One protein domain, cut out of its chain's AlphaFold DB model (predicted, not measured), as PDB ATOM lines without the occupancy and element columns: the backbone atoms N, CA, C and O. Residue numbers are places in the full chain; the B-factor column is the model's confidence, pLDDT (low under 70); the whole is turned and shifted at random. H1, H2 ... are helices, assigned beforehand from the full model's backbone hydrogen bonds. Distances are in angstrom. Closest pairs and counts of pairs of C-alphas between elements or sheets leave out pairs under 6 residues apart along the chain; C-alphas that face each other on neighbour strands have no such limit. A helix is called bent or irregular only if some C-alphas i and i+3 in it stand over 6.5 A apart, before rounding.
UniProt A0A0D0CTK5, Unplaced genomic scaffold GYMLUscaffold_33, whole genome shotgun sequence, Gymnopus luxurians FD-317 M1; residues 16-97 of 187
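Overview. This is residues 16 to 97 of the 187 residues of an uncharacterized protein of Gymnopus luxurians FD-317 M1 (UniProt A0A0D0CTK5). H1, H4 and H6 run roughly lengthwise as a triangle, with short H2 packed among them, H5 on H6, and H3 off beyond H2; residues 47 to 56 stick out. The printed part has 82 residues with six named helices, H1 to H6 in order, which hold 57 of them, and no named strand; its class is all helix, and it is compact, radius of gyration of the C-alphas 12.7 A, spanning 38 by 21 by 21 A.

Arrangement. Start at H1, residues 16 to 29: its residues 23 to 27 alone touch H4, residues 56 to 67, closest C-alphas Leu 27 and Ala 61, 7.6 A, opposite ways at a shallow tilt of 33 degrees, only just short of steep. H6, residues 84 to 95, touches H4 with residues 84 to 88 alone, closest C-alphas Pro 84 and Ala 62, 4.4 A, the same way at 26 degrees, shallow. Those residues alone also touch H2, residues 33 to 36, closest C-alphas Arg 85 and Val 36, 4.2 A. H5, residues 71 to 77, touches H6 at residues 87 to 91 alone, closest C-alphas Val 77 and Val 87, 5.7 A. H3, residues 40 to 47, touches no helix. O i to N i+4 pairs are within hydrogen-bond range throughout H4 and H6, 9 of 10 in H1, 0 of 4 in H3 and 0 of 3 in H5, where O i to N i+3 gives 3 of 5 and 3 of 4; H2 is too short.

Along the chain. Find C-alpha 16 at (121.084, 128.666, 113.401); H1 runs 19.6 A from there. H4 spans 16.4 A; H6 spans 16.6 A, ending at C-alpha 95, (121.812, 133.369, 109.000). H5 is only just irregular: C-alphas 72 and 75 are 6.8 A apart.

Size, cuts and confidence. The farthest C-alphas, Asp 52 and Gln 97, are 39.1 A apart. The printed part has no cut and no long link; pLDDT is under 70 at residues 40 to 56 and 97.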
ATOM      1  N   TYR A  16     119.917 127.848 113.038       88.31
ATOM      2  CA  TYR A  16     121.084 128.666 113.401       88.31
ATOM      3  C   TYR A  16     121.155 129.051 114.889       88.31
ATOM      4  O   TYR A  16     122.222 128.947 115.484       88.31
ATOM      5  N   ASN A  17     120.047 129.466 115.518       84.00
ATOM      6  CA  ASN A  17     120.064 129.908 116.923       84.00
ATOM      7  C   ASN A  17     120.423 128.773 117.898       84.00
ATOM      8  O   ASN A  17     121.226 128.961 118.818       84.00
ATOM      9  N   THR A  18     119.853 127.587 117.675       88.00
ATOM     10  CA  THR A  18     120.151 126.385 118.463       88.00
ATOM     11  C   THR A  18     121.581 125.923 118.184       88.00
ATOM     12  O   THR A  18     122.378 125.793 119.114       88.00
ATOM     13  N   TRP A  19     121.944 125.811 116.900       94.31
ATOM     14  CA  TRP A  19     123.284 125.424 116.464       94.31
ATOM     15  C   TRP A  19     124.372 126.336 117.032       94.31
ATOM     16  O   TRP A  19     125.382 125.838 117.515       94.31
ATOM     17  N   HIS A  20     124.174 127.657 117.014       91.25
ATOM     18  CA  HIS A  20     125.144 128.630 117.519       91.25
ATOM     19  C   HIS A  20     125.502 128.332 118.978       91.25
ATOM     20  O   HIS A  20     126.677 128.255 119.333       91.25
ATOM     21  N   THR A  21     124.485 128.121 119.814       90.00
ATOM     22  CA  THR A  21     124.654 127.873 121.251       90.00
ATOM     23  C   THR A  21     125.358 126.540 121.514       90.00
ATOM     24  O   THR A  21     126.294 126.469 122.313       90.00
ATOM     25  N   GLU A  22     124.948 125.479 120.816       93.69
ATOM     26  CA  GLU A  22     125.504 124.134 120.997       93.69
ATOM     27  C   GLU A  22     126.920 124.003 120.421       93.69
ATOM     28  O   GLU A  22     127.802 123.418 121.057       93.69
ATOM     29  N   ALA A  23     127.175 124.597 119.252       93.62
ATOM     30  CA  ALA A  23     128.490 124.616 118.624       93.62
ATOM     31  C   ALA A  23     129.500 125.410 119.453       93.62
ATOM     32  O   ALA A  23     130.612 124.929 119.669       93.62
ATOM     33  N   GLU A  24     129.114 126.581 119.971       93.06
ATOM     34  CA  GLU A  24     129.951 127.359 120.888       93.06
ATOM     35  C   GLU A  24     130.318 126.537 122.132       93.06
ATOM     36  O   GLU A  24     131.497 126.434 122.486       93.06
ATOM     37  N   ALA A  25     129.331 125.904 122.778       91.69
ATOM     38  CA  ALA A  25     129.564 125.070 123.955       91.69
ATOM     39  C   ALA A  25     130.514 123.900 123.649       91.69
ATOM     40  O   ALA A  25     131.459 123.643 124.399       91.69
ATOM     41  N   TRP A  26     130.320 123.224 122.519       93.38
ATOM     42  CA  TRP A  26     131.161 122.101 122.121       93.38
ATOM     43  C   TRP A  26     132.601 122.520 121.783       93.38
ATOM     44  O   TRP A  26     133.551 121.856 122.199       93.38
ATOM     45  N   LEU A  27     132.793 123.658 121.110       91.31
ATOM     46  CA  LEU A  27     134.124 124.211 120.826       91.31
ATOM     47  C   LEU A  27     134.852 124.650 122.105       91.31
ATOM     48  O   LEU A  27     136.079 124.535 122.176       91.31
ATOM     49  N   LYS A  28     134.120 125.110 123.132       90.19
ATOM     50  CA  LYS A  28     134.676 125.372 124.473       90.19
ATOM     51  C   LYS A  28     135.136 124.081 125.148       90.19
ATOM     52  O   LYS A  28     136.253 124.041 125.649       90.19
ATOM     53  N   VAL A  29     134.335 123.013 125.091       88.88
ATOM     54  CA  VAL A  29     134.714 121.682 125.613       88.88
ATOM     55  C   VAL A  29     135.954 121.128 124.903       88.88
ATOM     56  O   VAL A  29     136.799 120.502 125.538       88.88
ATOM     57  N   LYS A  30     136.102 121.387 123.598       87.50
ATOM     58  CA  LYS A  30     137.295 121.022 122.817       87.50
ATOM     59  C   LYS A  30     138.487 121.973 123.011       87.50
ATOM     60  O   LYS A  30     139.534 121.736 122.420       87.50
ATOM     61  N   GLY A  31     138.349 123.036 123.806       87.06
ATOM     62  CA  GLY A  31     139.423 123.989 124.106       87.06
ATOM     63  C   GLY A  31     139.797 124.941 122.963       87.06
ATOM     64  O   GLY A  31     140.727 125.727 123.106       87.06
ATOM     65  N   VAL A  32     139.069 124.928 121.843       89.81
ATOM     66  CA  VAL A  32     139.427 125.663 120.612       89.81
ATOM     67  C   VAL A  32     138.606 126.934 120.380       89.81
ATOM     68  O   VAL A  32     138.876 127.683 119.442       89.81
ATOM     69  N   TRP A  33     137.613 127.213 121.235       89.75
ATOM     70  CA  TRP A  33     136.712 128.365 121.081       89.75
ATOM     71  C   TRP A  33     137.442 129.702 120.924       89.75
ATOM     72  O   TRP A  33     136.999 130.555 120.166       89.75
ATOM     73  N   HIS A  34     138.579 129.891 121.587       85.88
ATOM     74  CA  HIS A  34     139.338 131.140 121.531       85.88
ATOM     75  C   HIS A  34     139.836 131.504 120.114       85.88
ATOM     76  O   HIS A  34     139.923 132.687 119.784       85.88
ATOM     77  N   HIS A  35     140.069 130.518 119.239       85.94
ATOM     78  CA  HIS A  35     140.398 130.755 117.827       85.94
ATOM     79  C   HIS A  35     139.182 131.168 116.987       85.94
ATOM     80  O   HIS A  35     139.334 131.850 115.977       85.94
ATOM     81  N   VAL A  36     137.981 130.768 117.410       89.25
ATOM     82  CA  VAL A  36     136.708 130.994 116.710       89.25
ATOM     83  C   VAL A  36     136.048 132.297 117.174       89.25
ATOM     84  O   VAL A  36     135.484 133.031 116.364       89.25
ATOM     85  N   ASN A  37     136.138 132.592 118.476       86.56
ATOM     86  CA  ASN A  37     135.411 133.651 119.166       86.56
ATOM     87  C   ASN A  37     135.640 135.016 118.506       86.56
ATOM     88  O   ASN A  37     136.746 135.537 118.637       86.56
ATOM     89  N   PRO A  38     134.627 135.641 117.884       79.62
ATOM     90  CA  PRO A  38     134.813 136.884 117.151       79.62
ATOM     91  C   PRO A  38     135.128 138.107 118.031       79.62
ATOM     92  O   PRO A  38     135.632 139.062 117.460       79.62
ATOM     93  N   ASP A  39     134.892 138.087 119.356       77.00
ATOM     94  CA  ASP A  39     135.064 139.215 120.308       77.00
ATOM     95  C   ASP A  39     136.455 139.911 120.203       77.00
ATOM     96  O   ASP A  39     137.465 139.194 120.159       77.00
ATOM     97  N   PRO A  40     136.573 141.269 120.188       59.91
ATOM     98  CA  PRO A  40     137.868 141.931 120.013       59.91
ATOM     99  C   PRO A  40     138.738 141.772 121.257       59.91
ATOM    100  O   PRO A  40     139.959 141.690 121.157       59.91
ATOM    101  N   LYS A  41     138.112 141.687 122.436       63.78
ATOM    102  CA  LYS A  41     138.795 141.520 123.721       63.78
ATOM    103  C   LYS A  41     139.403 140.126 123.843       63.78
ATOM    104  O   LYS A  41     140.393 139.954 124.548       63.78
ATOM    105  N   ALA A  42     138.864 139.143 123.118       58.00
ATOM    106  CA  ALA A  42     139.451 137.809 123.039       58.00
ATOM    107  C   ALA A  42     140.785 137.794 122.268       58.00
ATOM    108  O   ALA A  42     141.606 136.910 122.499       58.00
ATOM    109  N   VAL A  43     141.029 138.772 121.385       53.62
ATOM    110  CA  VAL A  43     142.292 138.904 120.635       53.62
ATOM    111  C   VAL A  43     143.422 139.408 121.539       53.62
ATOM    112  O   VAL A  43     144.553 138.947 121.411       53.62
ATOM    113  N   SER A  44     143.122 140.297 122.493       49.84
ATOM    114  CA  SER A  44     144.113 140.883 123.409       49.84
ATOM    115  C   SER A  44     144.775 139.855 124.333       49.84
ATOM    116  O   SER A  44     145.970 139.950 124.576       49.84
ATOM    117  N   LEU A  45     144.034 138.832 124.772       48.38
ATOM    118  CA  LEU A  45     144.573 137.714 125.566       48.38
ATOM    119  C   LEU A  45     145.564 136.839 124.776       48.38
ATOM    120  O   LEU A  45     146.363 136.123 125.367       48.38
ATOM    121  N   ASN A  46     145.507 136.875 123.442       50.12
ATOM    122  CA  ASN A  46     146.233 135.948 122.574       50.12
ATOM    123  C   ASN A  46     147.621 136.468 122.159       50.12
ATOM    124  O   ASN A  46     148.476 135.683 121.763       50.12
ATOM    125  N   VAL A  47     147.869 137.780 122.264       50.41
ATOM    126  CA  VAL A  47     149.186 138.367 121.949       50.41
ATOM    127  C   VAL A  47     150.233 137.977 123.003       50.41
ATOM    128  O   VAL A  47     151.396 137.798 122.659       50.41
ATOM    129  N   GLU A  48     149.829 137.754 124.259       44.03
ATOM    130  CA  GLU A  48     150.737 137.330 125.340       44.03
ATOM    131  C   GLU A  48     151.093 135.832 125.307       44.03
ATOM    132  O   GLU A  48     152.121 135.437 125.849       44.03
ATOM    133  N   LEU A  49     150.287 134.995 124.641       48.50
ATOM    134  CA  LEU A  49     150.490 133.538 124.539       48.50
ATOM    135  C   LEU A  49     151.178 133.099 123.232       48.50
ATOM    136  O   LEU A  49     151.488 131.922 123.067       48.50
ATOM    137  N   ALA A  50     151.438 134.024 122.302       47.12
ATOM    138  CA  ALA A  50     151.961 133.740 120.962       47.12
ATOM    139  C   ALA A  50     153.493 133.555 120.901       47.12
ATOM    140  O   ALA A  50     154.136 133.959 119.931       47.12
ATOM    141  N   LEU A  51     154.083 132.917 121.911       49.22
ATOM    142  CA  LEU A  51     155.437 132.381 121.818       49.22
ATOM    143  C   LEU A  51     155.340 130.850 121.743       49.22
ATOM    144  O   LEU A  51     155.149 130.169 122.743       49.22
ATOM    145  N   ASP A  52     155.514 130.342 120.519       45.72
ATOM    146  CA  ASP A  52     156.105 129.026 120.229       45.72
ATOM    147  C   ASP A  52     155.207 127.770 120.109       45.72
ATOM    148  O   ASP A  52     155.658 126.653 120.364       45.72
ATOM    149  N   THR A  53     153.963 127.882 119.614       50.25
ATOM    150  CA  THR A  53     153.224 126.694 119.116       50.25
ATOM    151  C   THR A  53     152.799 126.816 117.648       50.25
ATOM    152  O   THR A  53     152.144 127.793 117.287       50.25
ATOM    153  N   PRO A  54     153.123 125.829 116.784       51.47
ATOM    154  CA  PRO A  54     152.763 125.844 115.364       51.47
ATOM    155  C   PRO A  54     151.240 125.798 115.165       51.47
ATOM    156  O   PRO A  54     150.552 125.199 115.986       51.47
ATOM    157  N   ASN A  55     150.750 126.349 114.041       61.03
ATOM    158  CA  ASN A  55     149.354 126.517 113.555       61.03
ATOM    159  C   ASN A  55     148.295 125.412 113.825       61.03
ATOM    160  O   ASN A  55     147.114 125.625 113.553       61.03
ATOM    161  N   LYS A  56     148.664 124.255 114.384       66.94
ATOM    162  CA  LYS A  56     147.797 123.099 114.660       66.94
ATOM    163  C   LYS A  56     146.502 123.430 115.431       66.94
ATOM    164  O   LYS A  56     145.474 122.865 115.064       66.94
ATOM    165  N   PRO A  57     146.492 124.309 116.456       77.81
ATOM    166  CA  PRO A  57     145.266 124.618 117.200       77.81
ATOM    167  C   PRO A  57     144.216 125.371 116.363       77.81
ATOM    168  O   PRO A  57     143.018 125.109 116.484       77.81
ATOM    169  N   THR A  58     144.660 126.247 115.458       83.94
ATOM    170  CA  THR A  58     143.785 126.984 114.531       83.94
ATOM    171  C   THR A  58     143.209 126.058 113.464       83.94
ATOM    172  O   THR A  58     142.003 126.087 113.222       83.94
ATOM    173  N   ASP A  59     144.035 125.179 112.889       86.44
ATOM    174  CA  ASP A  59     143.589 124.184 111.903       86.44
ATOM    175  C   ASP A  59     142.588 123.195 112.523       86.44
ATOM    176  O   ASP A  59     141.587 122.823 111.905       86.44
ATOM    177  N   GLN A  60     142.812 122.807 113.784       89.81
ATOM    178  CA  GLN A  60     141.876 121.987 114.546       89.81
ATOM    179  C   GLN A  60     140.543 122.714 114.751       89.81
ATOM    180  O   GLN A  60     139.487 122.122 114.523       89.81
ATOM    181  N   ALA A  61     140.569 123.990 115.143       91.38
ATOM    182  CA  ALA A  61     139.363 124.797 115.295       91.38
ATOM    183  C   ALA A  61     138.583 124.910 113.973       91.38
ATOM    184  O   ALA A  61     137.366 124.715 113.962       91.38
ATOM    185  N   ALA A  62     139.281 125.162 112.862       91.88
ATOM    186  CA  ALA A  62     138.704 125.235 111.522       91.88
ATOM    187  C   ALA A  62     138.047 123.912 111.112       91.88
ATOM    188  O   ALA A  62     136.885 123.895 110.702       91.88
ATOM    189  N   GLY A  63     138.752 122.792 111.289       92.38
ATOM    190  CA  GLY A  63     138.240 121.461 110.974       92.38
ATOM    191  C   GLY A  63     137.017 121.085 111.810       92.38
ATOM    192  O   GLY A  63     136.001 120.662 111.258       92.38
ATOM    193  N   LEU A  64     137.081 121.285 113.130       93.62
ATOM    194  CA  LEU A  64     135.969 121.004 114.043       93.62
ATOM    195  C   LEU A  64     134.740 121.854 113.701       93.62
ATOM    196  O   LEU A  64     133.642 121.312 113.594       93.62
ATOM    197  N   LEU A  65     134.923 123.155 113.458       94.81
ATOM    198  CA  LEU A  65     133.832 124.037 113.054       94.81
ATOM    199  C   LEU A  65     133.242 123.622 111.701       94.81
ATOM    200  O   LEU A  65     132.025 123.539 111.568       94.81
ATOM    201  N   PHE A  66     134.074 123.289 110.712       93.88
ATOM    202  CA  PHE A  66     133.610 122.850 109.393       93.88
ATOM    203  C   PHE A  66     132.817 121.531 109.444       93.88
ATOM    204  O   PHE A  66     131.902 121.313 108.642       93.88
ATOM    205  N   LEU A  67     133.125 120.645 110.398       94.12
ATOM    206  CA  LEU A  67     132.363 119.416 110.647       94.12
ATOM    207  C   LEU A  67     130.977 119.680 111.249       94.12
ATOM    208  O   LEU A  67     130.081 118.859 111.061       94.12
ATOM    209  N   CYS A  68     130.778 120.827 111.898       94.19
ATOM    210  CA  CYS A  68     129.487 121.246 112.441       94.19
ATOM    211  C   CYS A  68     128.542 121.859 111.397       94.19
ATOM    212  O   CYS A  68     127.434 122.252 111.759       94.19
ATOM    213  N   ILE A  69     128.944 121.950 110.127       95.19
ATOM    214  CA  ILE A  69     128.173 122.591 109.052       95.19
ATOM    215  C   ILE A  69     127.628 121.523 108.100       95.19
ATOM    216  O   ILE A  69     128.359 120.618 107.669       95.19
ATOM    217  N   ASP A  70     126.350 121.625 107.737       94.25
ATOM    218  CA  ASP A  70     125.759 120.743 106.736       94.25
ATOM    219  C   ASP A  70     126.312 121.033 105.327       94.25
ATOM    220  O   ASP A  70     126.808 122.119 105.021       94.25
ATOM    221  N   LYS A  71     126.246 120.043 104.432       91.31
ATOM    222  CA  LYS A  71     126.671 120.161 103.031       91.31
ATOM    223  C   LYS A  71     126.005 121.341 102.325       91.31
ATOM    224  O   LYS A  71     126.687 122.010 101.553       91.31
ATOM    225  N   SER A  72     124.728 121.598 102.616       88.38
ATOM    226  CA  SER A  72     123.959 122.719 102.063       88.38
ATOM    227  C   SER A  72     124.600 124.079 102.371       88.38
ATOM    228  O   SER A  72     124.693 124.928 101.490       88.38
ATOM    229  N   GLN A  73     125.134 124.254 103.582       89.50
ATOM    230  CA  GLN A  73     125.695 125.523 104.057       89.50
ATOM    231  C   GLN A  73     127.202 125.676 103.776       89.50
ATOM    232  O   GLN A  73     127.730 126.787 103.710       89.50
ATOM    233  N   LYS A  74     127.925 124.570 103.540       93.00
ATOM    234  CA  LYS A  74     129.386 124.570 103.301       93.00
ATOM    235  C   LYS A  74     129.838 125.404 102.103       93.00
ATOM    236  O   LYS A  74     130.980 125.872 102.092       93.00
ATOM    237  N   ALA A  75     128.979 125.602 101.106       91.62
ATOM    238  CA  ALA A  75     129.294 126.430  99.944       91.62
ATOM    239  C   ALA A  75     129.618 127.884 100.337       91.62
ATOM    240  O   ALA A  75     130.537 128.474  99.768       91.62
ATOM    241  N   HIS A  76     128.944 128.422 101.358       87.75
ATOM    242  CA  HIS A  76     129.077 129.818 101.785       87.75
ATOM    243  C   HIS A  76     130.402 130.132 102.488       87.75
ATOM    244  O   HIS A  76     130.820 131.284 102.525       87.75
ATOM    245  N   VAL A  77     131.092 129.118 103.017       92.50
ATOM    246  CA  VAL A  77     132.322 129.297 103.811       92.50
ATOM    247  C   VAL A  77     133.564 128.704 103.150       92.50
ATOM    248  O   VAL A  77     134.657 128.783 103.702       92.50
ATOM    249  N   LYS A  78     133.434 128.122 101.951       90.19
ATOM    250  CA  LYS A  78     134.517 127.380 101.281       90.19
ATOM    251  C   LYS A  78     135.793 128.208 101.083       90.19
ATOM    252  O   LYS A  78     136.883 127.656 101.179       90.19
ATOM    253  N   GLN A  79     135.656 129.505 100.811       88.62
ATOM    254  CA  GLN A  79     136.782 130.419 100.577       88.62
ATOM    255  C   GLN A  79     137.495 130.849 101.866       88.62
ATOM    256  O   GLN A  79     138.642 131.276 101.812       88.62
ATOM    257  N   VAL A  80     136.826 130.730 103.014       90.00
ATOM    258  CA  VAL A  80     137.348 131.135 104.328       90.00
ATOM    259  C   VAL A  80     137.549 129.948 105.268       90.00
ATOM    260  O   VAL A  80     137.826 130.151 106.441       90.00
ATOM    261  N   LYS A  81     137.422 128.711 104.766       91.06
ATOM    262  CA  LYS A  81     137.351 127.469 105.556       91.06
ATOM    263  C   LYS A  81     138.517 127.257 106.531       91.06
ATOM    264  O   LYS A  81     138.325 126.574 107.526       91.06
ATOM    265  N   ASP A  82     139.689 127.816 106.228       89.25
ATOM    266  CA  ASP A  82     140.921 127.644 107.006       89.25
ATOM    267  C   ASP A  82     141.058 128.714 108.113       89.25
ATOM    268  O   ASP A  82     141.939 128.636 108.962       89.25
ATOM    269  N   ASP A  83     140.166 129.712 108.134       89.50
ATOM    270  CA  ASP A  83     140.096 130.752 109.159       89.50
ATOM    271  C   ASP A  83     138.815 130.556 109.995       89.50
ATOM    272  O   ASP A  83     137.731 131.001 109.597       89.50
ATOM    273  N   PRO A  84     138.900 129.885 111.160       91.19
ATOM    274  CA  PRO A  84     137.729 129.504 111.948       91.19
ATOM    275  C   PRO A  84     136.899 130.708 112.405       91.19
ATOM    276  O   PRO A  84     135.671 130.632 112.480       91.19
ATOM    277  N   ARG A  85     137.554 131.844 112.671       90.19
ATOM    278  CA  ARG A  85     136.888 133.093 113.046       90.19
ATOM    279  C   ARG A  85     136.086 133.650 111.879       90.19
ATOM    280  O   ARG A  85     134.925 134.017 112.061       90.19
ATOM    281  N   LYS A  86     136.673 133.697 110.678       89.25
ATOM    282  CA  LYS A  86     135.943 134.134 109.479       89.25
ATOM    283  C   LYS A  86     134.790 133.196 109.154       89.25
ATOM    284  O   LYS A  86     133.711 133.701 108.879       89.25
ATOM    285  N   VAL A  87     134.969 131.875 109.259       92.62
ATOM    286  CA  VAL A  87     133.870 130.905 109.085       92.62
ATOM    287  C   VAL A  87     132.708 131.235 110.025       92.62
ATOM    288  O   VAL A  87     131.579 131.384 109.560       92.62
ATOM    289  N   TRP A  88     132.973 131.413 111.323       92.62
ATOM    290  CA  TRP A  88     131.933 131.748 112.302       92.62
ATOM    291  C   TRP A  88     131.220 133.063 111.973       92.62
ATOM    292  O   TRP A  88     129.993 133.132 111.998       92.62
ATOM    293  N   MET A  89     131.981 134.104 111.623       87.62
ATOM    294  CA  MET A  89     131.422 135.402 111.240       87.62
ATOM    295  C   MET A  89     130.570 135.315 109.971       87.62
ATOM    296  O   MET A  89     129.472 135.857 109.959       87.62
ATOM    297  N   THR A  90     131.027 134.605 108.937       88.06
ATOM    298  CA  THR A  90     130.281 134.434 107.684       88.06
ATOM    299  C   THR A  90     128.955 133.713 107.913       88.06
ATOM    300  O   THR A  90     127.933 134.174 107.414       88.06
ATOM    301  N   LEU A  91     128.942 132.627 108.693       89.62
ATOM    302  CA  LEU A  91     127.700 131.913 109.021       89.62
ATOM    303  C   LEU A  91     126.756 132.785 109.846       89.62
ATOM    304  O   LEU A  91     125.562 132.841 109.564       89.62
ATOM    305  N   ARG A  92     127.296 133.508 110.832       85.75
ATOM    306  CA  ARG A  92     126.514 134.457 111.620       85.75
ATOM    307  C   ARG A  92     125.855 135.505 110.740       85.75
ATOM    308  O   ARG A  92     124.661 135.748 110.875       85.75
ATOM    309  N   ASP A  93     126.623 136.133 109.863       79.00
ATOM    310  CA  ASP A  93     126.130 137.231 109.043       79.00
ATOM    311  C   ASP A  93     125.125 136.724 107.985       79.00
ATOM    312  O   ASP A  93     124.126 137.397 107.731       79.00
ATOM    313  N   LEU A  94     125.323 135.504 107.456       83.06
ATOM    314  CA  LEU A  94     124.390 134.823 106.550       83.06
ATOM    315  C   LEU A  94     123.036 134.535 107.216       83.06
ATOM    316  O   LEU A  94     121.994 134.915 106.683       83.06
ATOM    317  N   HIS A  95     123.041 133.865 108.371       81.81
ATOM    318  CA  HIS A  95     121.812 133.369 109.000       81.81
ATOM    319  C   HIS A  95     121.093 134.406 109.862       81.81
ATOM    320  O   HIS A  95     119.875 134.344 109.994       81.81
ATOM    321  N   GLN A  96     121.804 135.378 110.437       72.88
ATOM    322  CA  GLN A  96     121.158 136.446 111.207       72.88
ATOM    323  C   GLN A  96     120.579 137.548 110.315       72.88
ATOM    324  O   GLN A  96     120.058 138.516 110.859       72.88
ATOM    325  N   GLN A  97     120.691 137.417 108.980       65.38
ATOM    326  CA  GLN A  97     120.211 138.378 107.983       65.38
ATOM    327  C   GLN A  97     120.348 139.816 108.482       65.38
ATOM    328  O   GLN A  97     119.361 140.544 108.602       65.38
TER     329      GLN A  97